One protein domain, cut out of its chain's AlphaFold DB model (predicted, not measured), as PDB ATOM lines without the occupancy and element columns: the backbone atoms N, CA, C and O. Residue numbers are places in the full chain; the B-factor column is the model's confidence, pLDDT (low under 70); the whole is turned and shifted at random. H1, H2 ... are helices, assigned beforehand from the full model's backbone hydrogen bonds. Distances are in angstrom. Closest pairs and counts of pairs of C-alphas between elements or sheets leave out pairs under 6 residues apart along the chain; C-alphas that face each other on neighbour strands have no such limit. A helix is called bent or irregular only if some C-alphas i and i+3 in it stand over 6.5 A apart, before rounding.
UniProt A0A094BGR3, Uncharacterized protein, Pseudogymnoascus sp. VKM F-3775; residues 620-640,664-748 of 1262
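This is residues 620 to 640 and 664 to 748 of the 1262 residues of an uncharacterized protein of Pseudogymnoascus sp. VKM F-3775 (UniProt A0A094BGR3). H5 runs like a bar along the longest axis, with the longest helix, H4, crossing it about at right angles near one end and the hairpin of H6 and H7 at the other; H1 fills the space between H4 and that hairpin. Short H2 and H3 follow H1 along one side of H4 towards the cut, and residues 739 to 748, with H8, stick out at the far end. The printed part has 106 residues with eight named helices, H1 to H8 in order, and no named strand; it is all helix. It is only just compact, close to loose, with a radius of gyration of the C-alphas of 15.3 A, and only just elongated, spanning 51 by 34 by 23 A.

Find C-alpha 620 at (178.020, 209.598, 361.637); from there H1 runs 12.4 A to residue 628. H2, residues 631 to 634, and H3, residues 637 to 640, come next, 5.3 A and 6.5 A long. After the cut, look for H4, residues 666 to 683, 26.3 A long. H5, residues 693 to 706, starts with C-alpha 693 at (186.427, 216.660, 371.531) and covers 19.7 A. H6, residues 708 to 714, is 9.9 A long, and H7, residues 724 to 732, 12.1 A. H8, residues 740 to 748, covers 10.5 A and ends with C-alpha 748 at (168.915, 226.724, 335.852); it is irregular, with C-alphas 745 and 748 7.4 A apart.

Start at H1, whose centre is nearest to the mean of the C-alphas. It touches residues 674 to 682 of H4 at a steep tilt of 58 degrees, opposite ways; the closest C-alphas, of Leu 623 and Leu 678, are 6.3 A apart. H1 and H6 only just touch, with 3 pairs of C-alphas within 8 A, the closest being Ile 628 and Ile 714 at 6.4 A. H2 touches H4, closest at the C-alphas of His 632 and Val 674, 6.0 A apart, and H3 is near H4. At Ala 675 and Val 693, whose C-alphas are the closest at 5.5 A, H4 touches H5, about perpendicular at 83 degrees. H6 and H7 form a helical hairpin at a shallow tilt of 3 degrees, with the C-alphas of Ala 710 and Trp 730 closest at 5.4 A. H8 touches no helix. Every O i to N i+4 pair is within hydrogen-bond range in H1, H5 and H7, against 9 of 14 in H4, 2 of 3 in H6 and 3 of 5 in H8; H2 and H3 are too short for such a pair.

The C-alphas of Thr 688 and Asn 745, the two farthest apart, are 52.2 A from each other. Residues 641 to 663 are not printed, and 16.0 A separate C-alphas 640 and 664 across this cut. Of the links printed whole, none is long. Look for pLDDT under 70 at residues 635 to 640, 664 to 667, 718 to 719, 733 to 741 and 745 to 747; the mean of the printed part is 82.0.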
ATOM      1  N   ALA A 620     178.076 208.774 362.842       91.19
ATOM      2  CA  ALA A 620     178.020 209.598 361.637       91.19
ATOM      3  C   ALA A 620     176.605 210.151 361.354       91.19
ATOM      4  O   ALA A 620     176.459 211.317 360.982       91.19
ATOM      5  N   SER A 621     175.561 209.340 361.556       92.62
ATOM      6  CA  SER A 621     174.159 209.739 361.356       92.62
ATOM      7  C   SER A 621     173.641 210.668 362.462       92.62
ATOM      8  O   SER A 621     172.840 211.570 362.196       92.62
ATOM      9  N   VAL A 622     174.121 210.502 363.700       95.00
ATOM     10  CA  VAL A 622     173.808 211.408 364.815       95.00
ATOM     11  C   VAL A 622     174.488 212.763 364.608       95.00
ATOM     12  O   VAL A 622     173.807 213.786 364.667       95.00
ATOM     13  N   LEU A 623     175.780 212.802 364.250       94.94
ATOM     14  CA  LEU A 623     176.469 214.064 363.952       94.94
ATOM     15  C   LEU A 623     175.858 214.781 362.735       94.94
ATOM     16  O   LEU A 623     175.627 215.987 362.790       94.94
ATOM     17  N   MET A 624     175.488 214.050 361.679       93.88
ATOM     18  CA  MET A 624     174.693 214.593 360.567       93.88
ATOM     19  C   MET A 624     173.388 215.252 361.055       93.88
ATOM     20  O   MET A 624     173.010 216.324 360.575       93.88
ATOM     21  N   SER A 625     172.691 214.629 362.007       94.12
ATOM     22  CA  SER A 625     171.430 215.147 362.551       94.12
ATOM     23  C   SER A 625     171.632 216.420 363.384       94.12
ATOM     24  O   SER A 625     170.781 217.309 363.354       94.12
ATOM     25  N   LEU A 626     172.771 216.554 364.071       95.31
ATOM     26  CA  LEU A 626     173.183 217.789 364.753       95.31
ATOM     27  C   LEU A 626     173.583 218.894 363.761       95.31
ATOM     28  O   LEU A 626     173.255 220.062 363.975       95.31
ATOM     29  N   ILE A 627     174.216 218.533 362.641       93.88
ATOM     30  CA  ILE A 627     174.547 219.467 361.554       93.88
ATOM     31  C   ILE A 627     173.265 220.032 360.919       93.88
ATOM     32  O   ILE A 627     173.153 221.250 360.803       93.88
ATOM     33  N   ILE A 628     172.263 219.190 360.623       91.69
ATOM     34  CA  ILE A 628     170.927 219.614 360.140       91.69
ATOM     35  C   ILE A 628     170.202 220.535 361.134       91.69
ATOM     36  O   ILE A 628     169.418 221.387 360.724       91.69
ATOM     37  N   ARG A 629     170.469 220.387 362.436       90.75
ATOM     38  CA  ARG A 629     169.940 221.250 363.504       90.75
ATOM     39  C   ARG A 629     170.756 222.531 363.733       90.75
ATOM     40  O   ARG A 629     170.515 223.212 364.720       90.75
ATOM     41  N   ASN A 630     171.717 222.854 362.861       91.44
ATOM     42  CA  ASN A 630     172.632 223.999 362.987       91.44
ATOM     43  C   ASN A 630     173.434 224.057 364.309       91.44
ATOM     44  O   ASN A 630     174.045 225.077 364.606       91.44
ATOM     45  N   VAL A 631     173.548 222.953 365.062       90.12
ATOM     46  CA  VAL A 631     174.310 222.898 366.335       90.12
ATOM     47  C   VAL A 631     175.804 223.186 366.120       90.12
ATOM     48  O   VAL A 631     176.497 223.678 367.003       90.12
ATOM     49  N   HIS A 632     176.299 222.938 364.906       88.19
ATOM     50  CA  HIS A 632     177.653 223.306 364.489       88.19
ATOM     51  C   HIS A 632     177.862 224.823 364.299       88.19
ATOM     52  O   HIS A 632     179.004 225.271 364.295       88.19
ATOM     53  N   LYS A 633     176.789 225.616 364.161       85.31
ATOM     54  CA  LYS A 633     176.835 227.083 364.012       85.31
ATOM     55  C   LYS A 633     176.660 227.820 365.328       85.31
ATOM     56  O   LYS A 633     177.347 228.805 365.550       85.31
ATOM     57  N   THR A 634     175.853 227.287 366.246       76.19
ATOM     58  CA  THR A 634     175.633 227.891 367.573       76.19
ATOM     59  C   THR A 634     176.902 227.986 368.432       76.19
ATOM     60  O   THR A 634     176.934 228.768 369.376       76.19
ATOM     61  N   GLY A 635     177.952 227.217 368.110       64.81
ATOM     62  CA  GLY A 635     179.302 227.422 368.651       64.81
ATOM     63  C   GLY A 635     180.122 228.472 367.883       64.81
ATOM     64  O   GLY A 635     180.845 229.247 368.495       64.81
ATOM     65  N   LEU A 636     179.988 228.520 366.552       54.72
ATOM     66  CA  LEU A 636     180.747 229.387 365.636       54.72
ATOM     67  C   LEU A 636     180.312 230.862 365.663       54.72
ATOM     68  O   LEU A 636     181.159 231.745 365.599       54.72
ATOM     69  N   GLU A 637     179.016 231.137 365.790       52.94
ATOM     70  CA  GLU A 637     178.448 232.497 365.757       52.94
ATOM     71  C   GLU A 637     178.745 233.309 367.038       52.94
ATOM     72  O   GLU A 637     178.552 234.523 367.075       52.94
ATOM     73  N   LYS A 638     179.293 232.668 368.083       53.03
ATOM     74  CA  LYS A 638     179.674 233.313 369.353       53.03
ATOM     75  C   LYS A 638     180.856 234.291 369.236       53.03
ATOM     76  O   LYS A 638     181.013 235.120 370.130       53.03
ATOM     77  N   ASP A 639     181.636 234.256 368.148       46.91
ATOM     78  CA  ASP A 639     182.747 235.202 367.900       46.91
ATOM     79  C   ASP A 639     182.295 236.677 367.869       46.91
ATOM     80  O   ASP A 639     183.091 237.577 368.136       46.91
ATOM     81  N   GLU A 640     181.021 236.961 367.577       46.19
ATOM     82  CA  GLU A 640     180.503 238.337 367.567       46.19
ATOM     83  C   GLU A 640     180.528 238.971 368.972       46.19
ATOM     84  O   GLU A 640     180.768 240.173 369.100       46.19
ATOM     85  N   ALA A 664     192.165 230.643 376.169       47.28
ATOM     86  CA  ALA A 664     192.810 231.491 375.158       47.28
ATOM     87  C   ALA A 664     192.754 230.957 373.705       47.28
ATOM     88  O   ALA A 664     193.336 231.571 372.814       47.28
ATOM     89  N   ASP A 665     192.086 229.827 373.466       61.84
ATOM     90  CA  ASP A 665     191.872 229.228 372.143       61.84
ATOM     91  C   ASP A 665     190.354 229.192 371.853       61.84
ATOM     92  O   ASP A 665     189.674 228.231 372.236       61.84
ATOM     93  N   PRO A 666     189.786 230.263 371.259       62.69
ATOM     94  CA  PRO A 666     188.341 230.384 371.077       62.69
ATOM     95  C   PRO A 666     187.791 229.369 370.071       62.69
ATOM     96  O   PRO A 666     186.656 228.921 370.232       62.69
ATOM     97  N   ASP A 667     188.581 228.943 369.080       64.12
ATOM     98  CA  ASP A 667     188.158 227.920 368.117       64.12
ATOM     99  C   ASP A 667     187.932 226.568 368.797       64.12
ATOM    100  O   ASP A 667     186.967 225.863 368.490       64.12
ATOM    101  N   ARG A 668     188.751 226.230 369.796       71.94
ATOM    102  CA  ARG A 668     188.612 224.976 370.540       71.94
ATOM    103  C   ARG A 668     187.314 224.881 371.350       71.94
ATOM    104  O   ARG A 668     186.816 223.772 371.545       71.94
ATOM    105  N   LEU A 669     186.726 226.005 371.771       73.56
ATOM    106  CA  LEU A 669     185.412 226.035 372.435       73.56
ATOM    107  C   LEU A 669     184.260 225.701 371.471       73.56
ATOM    108  O   LEU A 669     183.291 225.061 371.882       73.56
ATOM    109  N   LYS A 670     184.379 226.044 370.182       81.12
ATOM    110  CA  LYS A 670     183.332 225.837 369.158       81.12
ATOM    111  C   LYS A 670     182.999 224.352 368.967       81.12
ATOM    112  O   LYS A 670     181.850 223.998 368.707       81.12
ATOM    113  N   TYR A 671     183.983 223.473 369.171       89.44
ATOM    114  CA  TYR A 671     183.812 222.017 369.107       89.44
ATOM    115  C   TYR A 671     183.256 221.395 370.398       89.44
ATOM    116  O   TYR A 671     182.725 220.286 370.338       89.44
ATOM    117  N   VAL A 672     183.325 222.082 371.547       92.81
ATOM    118  CA  VAL A 672     182.814 221.561 372.831       92.81
ATOM    119  C   VAL A 672     181.292 221.453 372.812       92.81
ATOM    120  O   VAL A 672     180.767 220.418 373.217       92.81
ATOM    121  N   ASP A 673     180.580 222.451 372.280       90.88
ATOM    122  CA  ASP A 673     179.114 222.404 372.150       90.88
ATOM    123  C   ASP A 673     178.667 221.215 371.275       90.88
ATOM    124  O   ASP A 673     177.750 220.472 371.633       90.88
ATOM    125  N   VAL A 674     179.357 220.984 370.151       94.56
ATOM    126  CA  VAL A 674     179.049 219.884 369.222       94.56
ATOM    127  C   VAL A 674     179.390 218.522 369.827       94.56
ATOM    128  O   VAL A 674     178.592 217.594 369.708       94.56
ATOM    129  N   ALA A 675     180.536 218.391 370.501       95.81
ATOM    130  CA  ALA A 675     180.927 217.160 371.187       95.81
ATOM    131  C   ALA A 675     179.975 216.828 372.344       95.81
ATOM    132  O   ALA A 675     179.518 215.694 372.448       95.81
ATOM    133  N   THR A 676     179.586 217.826 373.143       95.00
ATOM    134  CA  THR A 676     178.610 217.663 374.231       95.00
ATOM    135  C   THR A 676     177.250 217.225 373.685       95.00
ATOM    136  O   THR A 676     176.642 216.296 374.211       95.00
ATOM    137  N   ALA A 677     176.776 217.838 372.595       94.50
ATOM    138  CA  ALA A 677     175.528 217.441 371.945       94.50
ATOM    139  C   ALA A 677     175.595 216.032 371.325       94.50
ATOM    140  O   ALA A 677     174.604 215.301 371.372       94.50
ATOM    141  N   LEU A 678     176.746 215.634 370.770       96.19
ATOM    142  CA  LEU A 678     176.971 214.304 370.197       96.19
ATOM    143  C   LEU A 678     177.013 213.227 371.287       96.19
ATOM    144  O   LEU A 678     176.246 212.271 371.219       96.19
ATOM    145  N   ASN A 679     177.827 213.415 372.325       96.44
ATOM    146  CA  ASN A 679     177.952 212.468 373.431       96.44
ATOM    147  C   ASN A 679     176.619 212.319 374.182       96.44
ATOM    148  O   ASN A 679     176.158 211.200 374.398       96.44
ATOM    149  N   ARG A 680     175.902 213.424 374.441       94.44
ATOM    150  CA  ARG A 680     174.546 213.404 375.025       94.44
ATOM    151  C   ARG A 680     173.514 212.689 374.142       94.44
ATOM    152  O   ARG A 680     172.571 212.102 374.664       94.44
ATOM    153  N   ALA A 681     173.670 212.707 372.818       94.00
ATOM    154  CA  ALA A 681     172.786 211.989 371.897       94.00
ATOM    155  C   ALA A 681     173.127 210.490 371.755       94.00
ATOM    156  O   ALA A 681     172.237 209.699 371.445       94.00
ATOM    157  N   LEU A 682     174.384 210.098 371.987       94.56
ATOM    158  CA  LEU A 682     174.863 208.713 371.890       94.56
ATOM    159  C   LEU A 682     174.764 207.950 373.221       94.56
ATOM    160  O   LEU A 682     174.257 206.832 373.254       94.56
ATOM    161  N   HIS A 683     175.218 208.570 374.311       91.81
ATOM    162  CA  HIS A 683     175.423 207.954 375.629       91.81
ATOM    163  C   HIS A 683     174.477 208.512 376.713       91.81
ATOM    164  O   HIS A 683     174.515 208.082 377.865       91.81
ATOM    165  N   LYS A 684     173.565 209.432 376.349       87.75
ATOM    166  CA  LYS A 684     172.584 210.113 377.225       87.75
ATOM    167  C   LYS A 684     173.223 210.958 378.334       87.75
ATOM    168  O   LYS A 684     173.240 212.181 378.239       87.75
ATOM    169  N   SER A 685     173.685 210.302 379.391       77.69
ATOM    170  CA  SER A 685     174.339 210.883 380.569       77.69
ATOM    171  C   SER A 685     175.380 209.932 381.176       77.69
ATOM    172  O   SER A 685     175.797 210.131 382.313       77.69
ATOM    173  N   ASP A 686     175.758 208.877 380.448       83.06
ATOM    174  CA  ASP A 686     176.901 208.031 380.772       83.06
ATOM    175  C   ASP A 686     178.165 208.621 380.136       83.06
ATOM    176  O   ASP A 686     178.443 208.415 378.956       83.06
ATOM    177  N   TYR A 687     178.934 209.353 380.939       85.38
ATOM    178  CA  TYR A 687     180.181 209.982 380.504       85.38
ATOM    179  C   TYR A 687     181.362 209.001 380.395       85.38
ATOM    180  O   TYR A 687     182.459 209.412 380.021       85.38
ATOM    181  N   THR A 688     181.194 207.711 380.727       88.88
ATOM    182  CA  THR A 688     182.307 206.739 380.679       88.88
ATOM    183  C   THR A 688     182.728 206.376 379.251       88.88
ATOM    184  O   THR A 688     183.854 205.929 379.036       88.88
ATOM    185  N   HIS A 689     181.860 206.640 378.270       91.06
ATOM    186  CA  HIS A 689     182.075 206.362 376.848       91.06
ATOM    187  C   HIS A 689     182.227 207.631 375.983       91.06
ATOM    188  O   HIS A 689     182.256 207.533 374.755       91.06
ATOM    189  N   ASP A 690     182.335 208.810 376.609       95.50
ATOM    190  CA  ASP A 690     182.359 210.114 375.937       95.50
ATOM    191  C   ASP A 690     183.454 210.216 374.861       95.50
ATOM    192  O   ASP A 690     184.642 209.975 375.101       95.50
ATOM    193  N   ILE A 691     183.068 210.635 373.653       95.94
ATOM    194  CA  ILE A 691     184.006 210.796 372.546       95.94
ATOM    195  C   ILE A 691     184.856 212.054 372.791       95.94
ATOM    196  O   ILE A 691     184.291 213.139 372.972       95.94
ATOM    197  N   PRO A 692     186.203 211.968 372.754       95.69
ATOM    198  CA  PRO A 692     187.061 213.129 372.960       95.69
ATOM    199  C   PRO A 692     186.796 214.227 371.927       95.69
ATOM    200  O   PRO A 692     186.759 213.953 370.725       95.69
ATOM    201  N   VAL A 693     186.714 215.484 372.380       95.38
ATOM    202  CA  VAL A 693     186.427 216.660 371.531       95.38
ATOM    203  C   VAL A 693     187.312 216.703 370.276       95.38
ATOM    204  O   VAL A 693     186.804 216.953 369.192       95.38
ATOM    205  N   LYS A 694     188.601 216.343 370.394       92.81
ATOM    206  CA  LYS A 694     189.563 216.283 369.274       92.81
ATOM    207  C   LYS A 694     189.214 215.269 368.178       92.81
ATOM    208  O   LYS A 694     189.625 215.441 367.035       92.81
ATOM    209  N   GLU A 695     188.502 214.193 368.500       94.88
ATOM    210  CA  GLU A 695     188.011 213.252 367.486       94.88
ATOM    211  C   GLU A 695     186.731 213.792 366.835       94.88
ATOM    212  O   GLU A 695     186.598 213.721 365.612       94.88
ATOM    213  N   VAL A 696     185.826 214.394 367.616       94.75
ATOM    214  CA  VAL A 696     184.614 215.051 367.088       94.75
ATOM    215  C   VAL A 696     184.977 216.202 366.141       94.75
ATOM    216  O   VAL A 696     184.403 216.309 365.065       94.75
ATOM    217  N   GLU A 697     185.981 217.002 366.499       94.88
ATOM    218  CA  GLU A 697     186.613 218.054 365.694       94.88
ATOM    219  C   GLU A 697     187.110 217.515 364.340       94.88
ATOM    220  O   GLU A 697     186.699 218.007 363.286       94.88
ATOM    221  N   LYS A 698     187.914 216.437 364.341       93.06
ATOM    222  CA  LYS A 698     188.379 215.765 363.110       93.06
ATOM    223  C   LYS A 698     187.218 215.282 362.234       93.06
ATOM    224  O   LYS A 698     187.256 215.475 361.019       93.06
ATOM    225  N   LEU A 699     186.197 214.654 362.825       92.00
ATOM    226  CA  LEU A 699     185.043 214.145 362.079       92.00
ATOM    227  C   LEU A 699     184.167 215.283 361.530       92.00
ATOM    228  O   LEU A 699     183.687 215.199 360.398       92.00
ATOM    229  N   LEU A 700     183.984 216.358 362.296       94.25
ATOM    230  CA  LEU A 700     183.249 217.534 361.848       94.25
ATOM    231  C   LEU A 700     183.986 218.207 360.686       94.25
ATOM    232  O   LEU A 700     183.371 218.433 359.648       94.25
ATOM    233  N   HIS A 701     185.302 218.424 360.785       92.69
ATOM    234  CA  HIS A 701     186.111 218.911 359.662       92.69
ATOM    235  C   HIS A 701     186.034 217.997 358.432       92.69
ATOM    236  O   HIS A 701     185.914 218.499 357.313       92.69
ATOM    237  N   PHE A 702     186.049 216.673 358.617       92.12
ATOM    238  CA  PHE A 702     185.861 215.712 357.529       92.12
ATOM    239  C   PHE A 702     184.504 215.902 356.830       92.12
ATOM    240  O   PHE A 702     184.464 216.009 355.607       92.12
ATOM    241  N   PHE A 703     183.396 216.047 357.567       91.50
ATOM    242  CA  PHE A 703     182.090 216.311 356.954       91.50
ATOM    243  C   PHE A 703     181.967 217.714 356.341       91.50
ATOM    244  O   PHE A 703     181.443 217.839 355.233       91.50
ATOM    245  N   LEU A 704     182.478 218.760 356.999       89.62
ATOM    246  CA  LEU A 704     182.496 220.131 356.467       89.62
ATOM    247  C   LEU A 704     183.292 220.224 355.150       89.62
ATOM    248  O   LEU A 704     182.926 220.999 354.266       89.62
ATOM    249  N   ARG A 705     184.342 219.405 354.994       89.75
ATOM    250  CA  ARG A 705     185.137 219.272 353.765       89.75
ATOM    251  C   ARG A 705     184.420 218.431 352.704       89.75
ATOM    252  O   ARG A 705     184.101 218.941 351.632       89.75
ATOM    253  N   ASP A 706     184.124 217.169 353.007       88.50
ATOM    254  CA  ASP A 706     183.716 216.165 352.011       88.50
ATOM    255  C   ASP A 706     182.207 216.175 351.707       88.50
ATOM    256  O   ASP A 706     181.762 215.594 350.713       88.50
ATOM    257  N   ARG A 707     181.388 216.834 352.539       91.62
ATOM    258  CA  ARG A 707     179.931 216.977 352.349       91.62
ATOM    259  C   ARG A 707     179.487 218.437 352.208       91.62
ATOM    260  O   ARG A 707     178.285 218.700 352.252       91.62
ATOM    261  N   LYS A 708     180.411 219.375 351.945       89.25
ATOM    262  CA  LYS A 708     180.142 220.822 351.775       89.25
ATOM    263  C   LYS A 708     178.931 221.122 350.878       89.25
ATOM    264  O   LYS A 708     178.073 221.919 351.243       89.25
ATOM    265  N   GLY A 709     178.821 220.436 349.736       87.06
ATOM    266  CA  GLY A 709     177.708 220.592 348.791       87.06
ATOM    267  C   GLY A 709     176.348 220.086 349.296       87.06
ATOM    268  O   GLY A 709     175.318 220.569 348.840       87.06
ATOM    269  N   ALA A 710     176.322 219.143 350.244       88.62
ATOM    270  CA  ALA A 710     175.098 218.704 350.918       88.62
ATOM    271  C   ALA A 710     174.716 219.659 352.061       88.62
ATOM    272  O   ALA A 710     173.549 220.028 352.182       88.62
ATOM    273  N   ILE A 711     175.703 220.105 352.847       90.25
ATOM    274  CA  ILE A 711     175.527 221.081 353.936       90.25
ATOM    275  C   ILE A 711     174.952 222.390 353.384       90.25
ATOM    276  O   ILE A 711     173.903 222.827 353.835       90.25
ATOM    277  N   ALA A 712     175.523 222.936 352.307       86.62
ATOM    278  CA  ALA A 712     175.041 224.168 351.675       86.62
ATOM    279  C   ALA A 712     173.608 224.088 351.091       86.62
ATOM    280  O   ALA A 712     173.021 225.122 350.772       86.62
ATOM    281  N   VAL A 713     173.040 222.885 350.925       85.50
ATOM    282  CA  VAL A 713     171.634 222.674 350.523       85.50
ATOM    283  C   VAL A 713     170.723 222.512 351.743       85.50
ATOM    284  O   VAL A 713     169.602 223.022 351.733       85.50
ATOM    285  N   ILE A 714     171.209 221.842 352.793       85.62
ATOM    286  CA  ILE A 714     170.555 221.721 354.105       85.62
ATOM    287  C   ILE A 714     170.390 223.104 354.749       85.62
ATOM    288  O   ILE A 714     169.288 223.462 355.147       85.62
ATOM    289  N   ASP A 715     171.451 223.909 354.739       84.56
ATOM    290  CA  ASP A 715     171.519 225.271 355.283       84.56
ATOM    291  C   ASP A 715     170.507 226.250 354.674       84.56
ATOM    292  O   ASP A 715     170.183 227.267 355.280       84.56
ATOM    293  N   ARG A 716     170.020 225.955 353.465       84.38
ATOM    294  CA  ARG A 716     169.023 226.761 352.745       84.38
ATOM    295  C   ARG A 716     167.585 226.304 353.002       84.38
ATOM    296  O   ARG A 716     166.664 226.889 352.438       84.38
ATOM    297  N   GLN A 717     167.369 225.250 353.793       84.00
ATOM    298  CA  GLN A 717     166.026 224.813 354.170       84.00
ATOM    299  C   GLN A 717     165.538 225.622 355.382       84.00
ATOM    300  O   GLN A 717     166.190 225.585 356.423       84.00
ATOM    301  N   PRO A 718     164.360 226.272 355.326       69.88
ATOM    302  CA  PRO A 718     163.826 227.045 356.453       69.88
ATOM    303  C   PRO A 718     163.343 226.172 357.626       69.88
ATOM    304  O   PRO A 718     162.876 226.695 358.631       69.88
ATOM    305  N   THR A 719     163.419 224.838 357.519       65.94
ATOM    306  CA  THR A 719     163.065 223.918 358.608       65.94
ATOM    307  C   THR A 719     164.173 222.892 358.843       65.94
ATOM    308  O   THR A 719     164.529 222.113 357.960       65.94
ATOM    309  N   ALA A 720     164.694 222.860 360.071       73.06
ATOM    310  CA  ALA A 720     165.777 221.982 360.519       73.06
ATOM    311  C   ALA A 720     165.319 220.521 360.746       73.06
ATOM    312  O   ALA A 720     165.475 219.950 361.829       73.06
ATOM    313  N   ARG A 721     164.688 219.909 359.735       81.50
ATOM    314  CA  ARG A 721     164.109 218.558 359.802       81.50
ATOM    315  C   ARG A 721     164.926 217.554 358.983       81.50
ATOM    316  O   ARG A 721     165.181 217.743 357.793       81.50
ATOM    317  N   LEU A 722     165.285 216.431 359.608       81.75
ATOM    318  CA  LEU A 722     165.819 215.267 358.900       81.75
ATOM    319  C   LEU A 722     164.691 214.646 358.065       81.75
ATOM    320  O   LEU A 722     163.724 214.118 358.606       81.75
ATOM    321  N   THR A 723     164.809 214.715 356.741       87.06
ATOM    322  CA  THR A 723     163.846 214.137 355.798       87.06
ATOM    323  C   THR A 723     164.509 213.033 354.984       87.06
ATOM    324  O   THR A 723     165.731 212.998 354.822       87.06
ATOM    325  N   ARG A 724     163.703 212.159 354.367       84.25
ATOM    326  CA  ARG A 724     164.199 211.166 353.395       84.25
ATOM    327  C   ARG A 724     164.979 211.825 352.242       84.25
ATOM    328  O   ARG A 724     165.854 211.188 351.656       84.25
ATOM    329  N   THR A 725     164.693 213.093 351.941       84.69
ATOM    330  CA  THR A 725     165.389 213.901 350.932       84.69
ATOM    331  C   THR A 725     166.739 214.411 351.436       84.69
ATOM    332  O   THR A 725     167.740 214.165 350.763       84.69
ATOM    333  N   THR A 726     166.824 215.030 352.622       84.50
ATOM    334  CA  THR A 726     168.120 215.478 353.178       84.50
ATOM    335  C   THR A 726     169.045 214.299 353.493       84.50
ATOM    336  O   THR A 726     170.236 214.376 353.197       84.50
ATOM    337  N   HIS A 727     168.502 213.154 353.926       86.69
ATOM    338  CA  HIS A 727     169.257 211.900 354.048       86.69
ATOM    339  C   HIS A 727     169.825 211.403 352.707       86.69
ATOM    340  O   HIS A 727     171.012 211.088 352.609       86.69
ATOM    341  N   LYS A 728     169.017 211.390 351.635       85.44
ATOM    342  CA  LYS A 728     169.498 211.035 350.285       85.44
ATOM    343  C   LYS A 728     170.551 212.018 349.760       85.44
ATOM    344  O   LYS A 728     171.505 211.572 349.131       85.44
ATOM    345  N   ILE A 729     170.396 213.321 350.003       84.25
ATOM    346  CA  ILE A 729     171.359 214.362 349.596       84.25
ATOM    347  C   ILE A 729     172.707 214.166 350.301       84.25
ATOM    348  O   ILE A 729     173.745 214.163 349.639       84.25
ATOM    349  N   TRP A 730     172.689 213.932 351.616       86.69
ATOM    350  CA  TRP A 730     173.893 213.670 352.404       86.69
ATOM    351  C   TRP A 730     174.616 212.406 351.943       86.69
ATOM    352  O   TRP A 730     175.793 212.467 351.585       86.69
ATOM    353  N   ALA A 731     173.902 211.275 351.885       83.19
ATOM    354  CA  ALA A 731     174.464 209.976 351.523       83.19
ATOM    355  C   ALA A 731     175.112 209.990 350.127       83.19
ATOM    356  O   ALA A 731     176.237 209.512 349.973       83.19
ATOM    357  N   ARG A 732     174.451 210.619 349.140       80.62
ATOM    358  CA  ARG A 732     174.936 210.744 347.753       80.62
ATOM    359  C   ARG A 732     176.267 211.481 347.605       80.62
ATOM    360  O   ARG A 732     176.917 211.283 346.587       80.62
ATOM    361  N   GLY A 733     176.660 212.321 348.569       67.31
ATOM    362  CA  GLY A 733     177.945 213.029 348.531       67.31
ATOM    363  C   GLY A 733     178.073 213.928 347.301       67.31
ATOM    364  O   GLY A 733     178.914 213.688 346.438       67.31
ATOM    365  N   LEU A 734     177.203 214.939 347.197       66.44
ATOM    366  CA  LEU A 734     177.194 215.863 346.060       66.44
ATOM    367  C   LEU A 734     178.574 216.517 345.867       66.44
ATOM    368  O   LEU A 734     178.944 217.407 346.634       66.44
ATOM    369  N   LYS A 735     179.280 216.139 344.790       56.19
ATOM    370  CA  LYS A 735     180.480 216.817 344.259       56.19
ATOM    371  C   LYS A 735     180.118 218.172 343.621       56.19
ATOM    372  O   LYS A 735     180.430 218.433 342.468       56.19
ATOM    373  N   PHE A 736     179.382 218.993 344.364       59.91
ATOM    374  CA  PHE A 736     178.911 220.315 343.973       59.91
ATOM    375  C   PHE A 736     179.930 221.350 344.445       59.91
ATOM    376  O   PHE A 736     180.188 221.442 345.647       59.91
ATOM    377  N   LEU A 737     180.506 222.123 343.522       56.56
ATOM    378  CA  LEU A 737     181.504 223.140 343.879       56.56
ATOM    379  C   LEU A 737     180.853 224.438 344.377       56.56
ATOM    380  O   LEU A 737     181.525 225.273 344.978       56.56
ATOM    381  N   GLY A 738     179.544 224.607 344.151       55.97
ATOM    382  CA  GLY A 738     178.786 225.774 344.606       55.97
ATOM    383  C   GLY A 738     179.092 227.060 343.837       55.97
ATOM    384  O   GLY A 738     178.663 228.134 344.257       55.97
ATOM    385  N   THR A 739     179.830 226.978 342.726       64.06
ATOM    386  CA  THR A 739     180.171 228.144 341.909       64.06
ATOM    387  C   THR A 739     178.959 228.614 341.109       64.06
ATOM    388  O   THR A 739     178.144 227.818 340.639       64.06
ATOM    389  N   LYS A 740     178.856 229.933 340.902       63.72
ATOM    390  CA  LYS A 740     177.785 230.540 340.094       63.72
ATOM    391  C   LYS A 740     177.747 229.977 338.663       63.72
ATOM    392  O   LYS A 740     176.673 229.718 338.134       63.72
ATOM    393  N   ALA A 741     178.916 229.682 338.088       66.94
ATOM    394  CA  ALA A 741     179.035 229.052 336.775       66.94
ATOM    395  C   ALA A 741     178.412 227.640 336.709       66.94
ATOM    396  O   ALA A 741     177.794 227.311 335.702       66.94
ATOM    397  N   GLU A 742     178.507 226.816 337.764       71.19
ATOM    398  CA  GLU A 742     177.878 225.478 337.782       71.19
ATOM    399  C   GLU A 742     176.336 225.552 337.850       71.19
ATOM    400  O   GLU A 742     175.634 224.625 337.442       71.19
ATOM    401  N   TRP A 743     175.799 226.661 338.365       73.19
ATOM    402  CA  TRP A 743     174.364 226.930 338.405       73.19
ATOM    403  C   TRP A 743     173.829 227.413 337.052       73.19
ATOM    404  O   TRP A 743     172.880 226.829 336.514       73.19
ATOM    405  N   ASP A 744     174.449 228.462 336.501       73.94
ATOM    406  CA  ASP A 744     173.995 229.104 335.266       73.94
ATOM    407  C   ASP A 744     174.221 228.204 334.027       73.94
ATOM    408  O   ASP A 744     173.343 228.148 333.166       73.94
ATOM    409  N   ASN A 745     175.300 227.407 333.966       63.81
ATOM    410  CA  ASN A 745     175.641 226.565 332.801       63.81
ATOM    411  C   ASN A 745     174.914 225.199 332.733       63.81
ATOM    412  O   ASN A 745     175.393 224.282 332.068       63.81
ATOM    413  N   GLY A 746     173.767 225.022 333.400       63.78
ATOM    414  CA  GLY A 746     172.936 223.834 333.148       63.78
ATOM    415  C   GLY A 746     171.763 223.598 334.096       63.78
ATOM    416  O   GLY A 746     170.667 223.270 333.639       63.78
ATOM    417  N   ARG A 747     171.938 223.784 335.412       67.81
ATOM    418  CA  ARG A 747     170.866 223.453 336.377       67.81
ATOM    419  C   ARG A 747     169.679 224.404 336.271       67.81
ATOM    420  O   ARG A 747     168.544 223.942 336.259       67.81
ATOM    421  N   LYS A 748     169.942 225.698 336.086       79.50
ATOM    422  CA  LYS A 748     168.915 226.724 335.852       79.50
ATOM    423  C   LYS A 748     168.005 226.398 334.657       79.50
ATOM    424  O   LYS A 748     166.804 226.630 334.729       79.50
TER     425      LYS A 748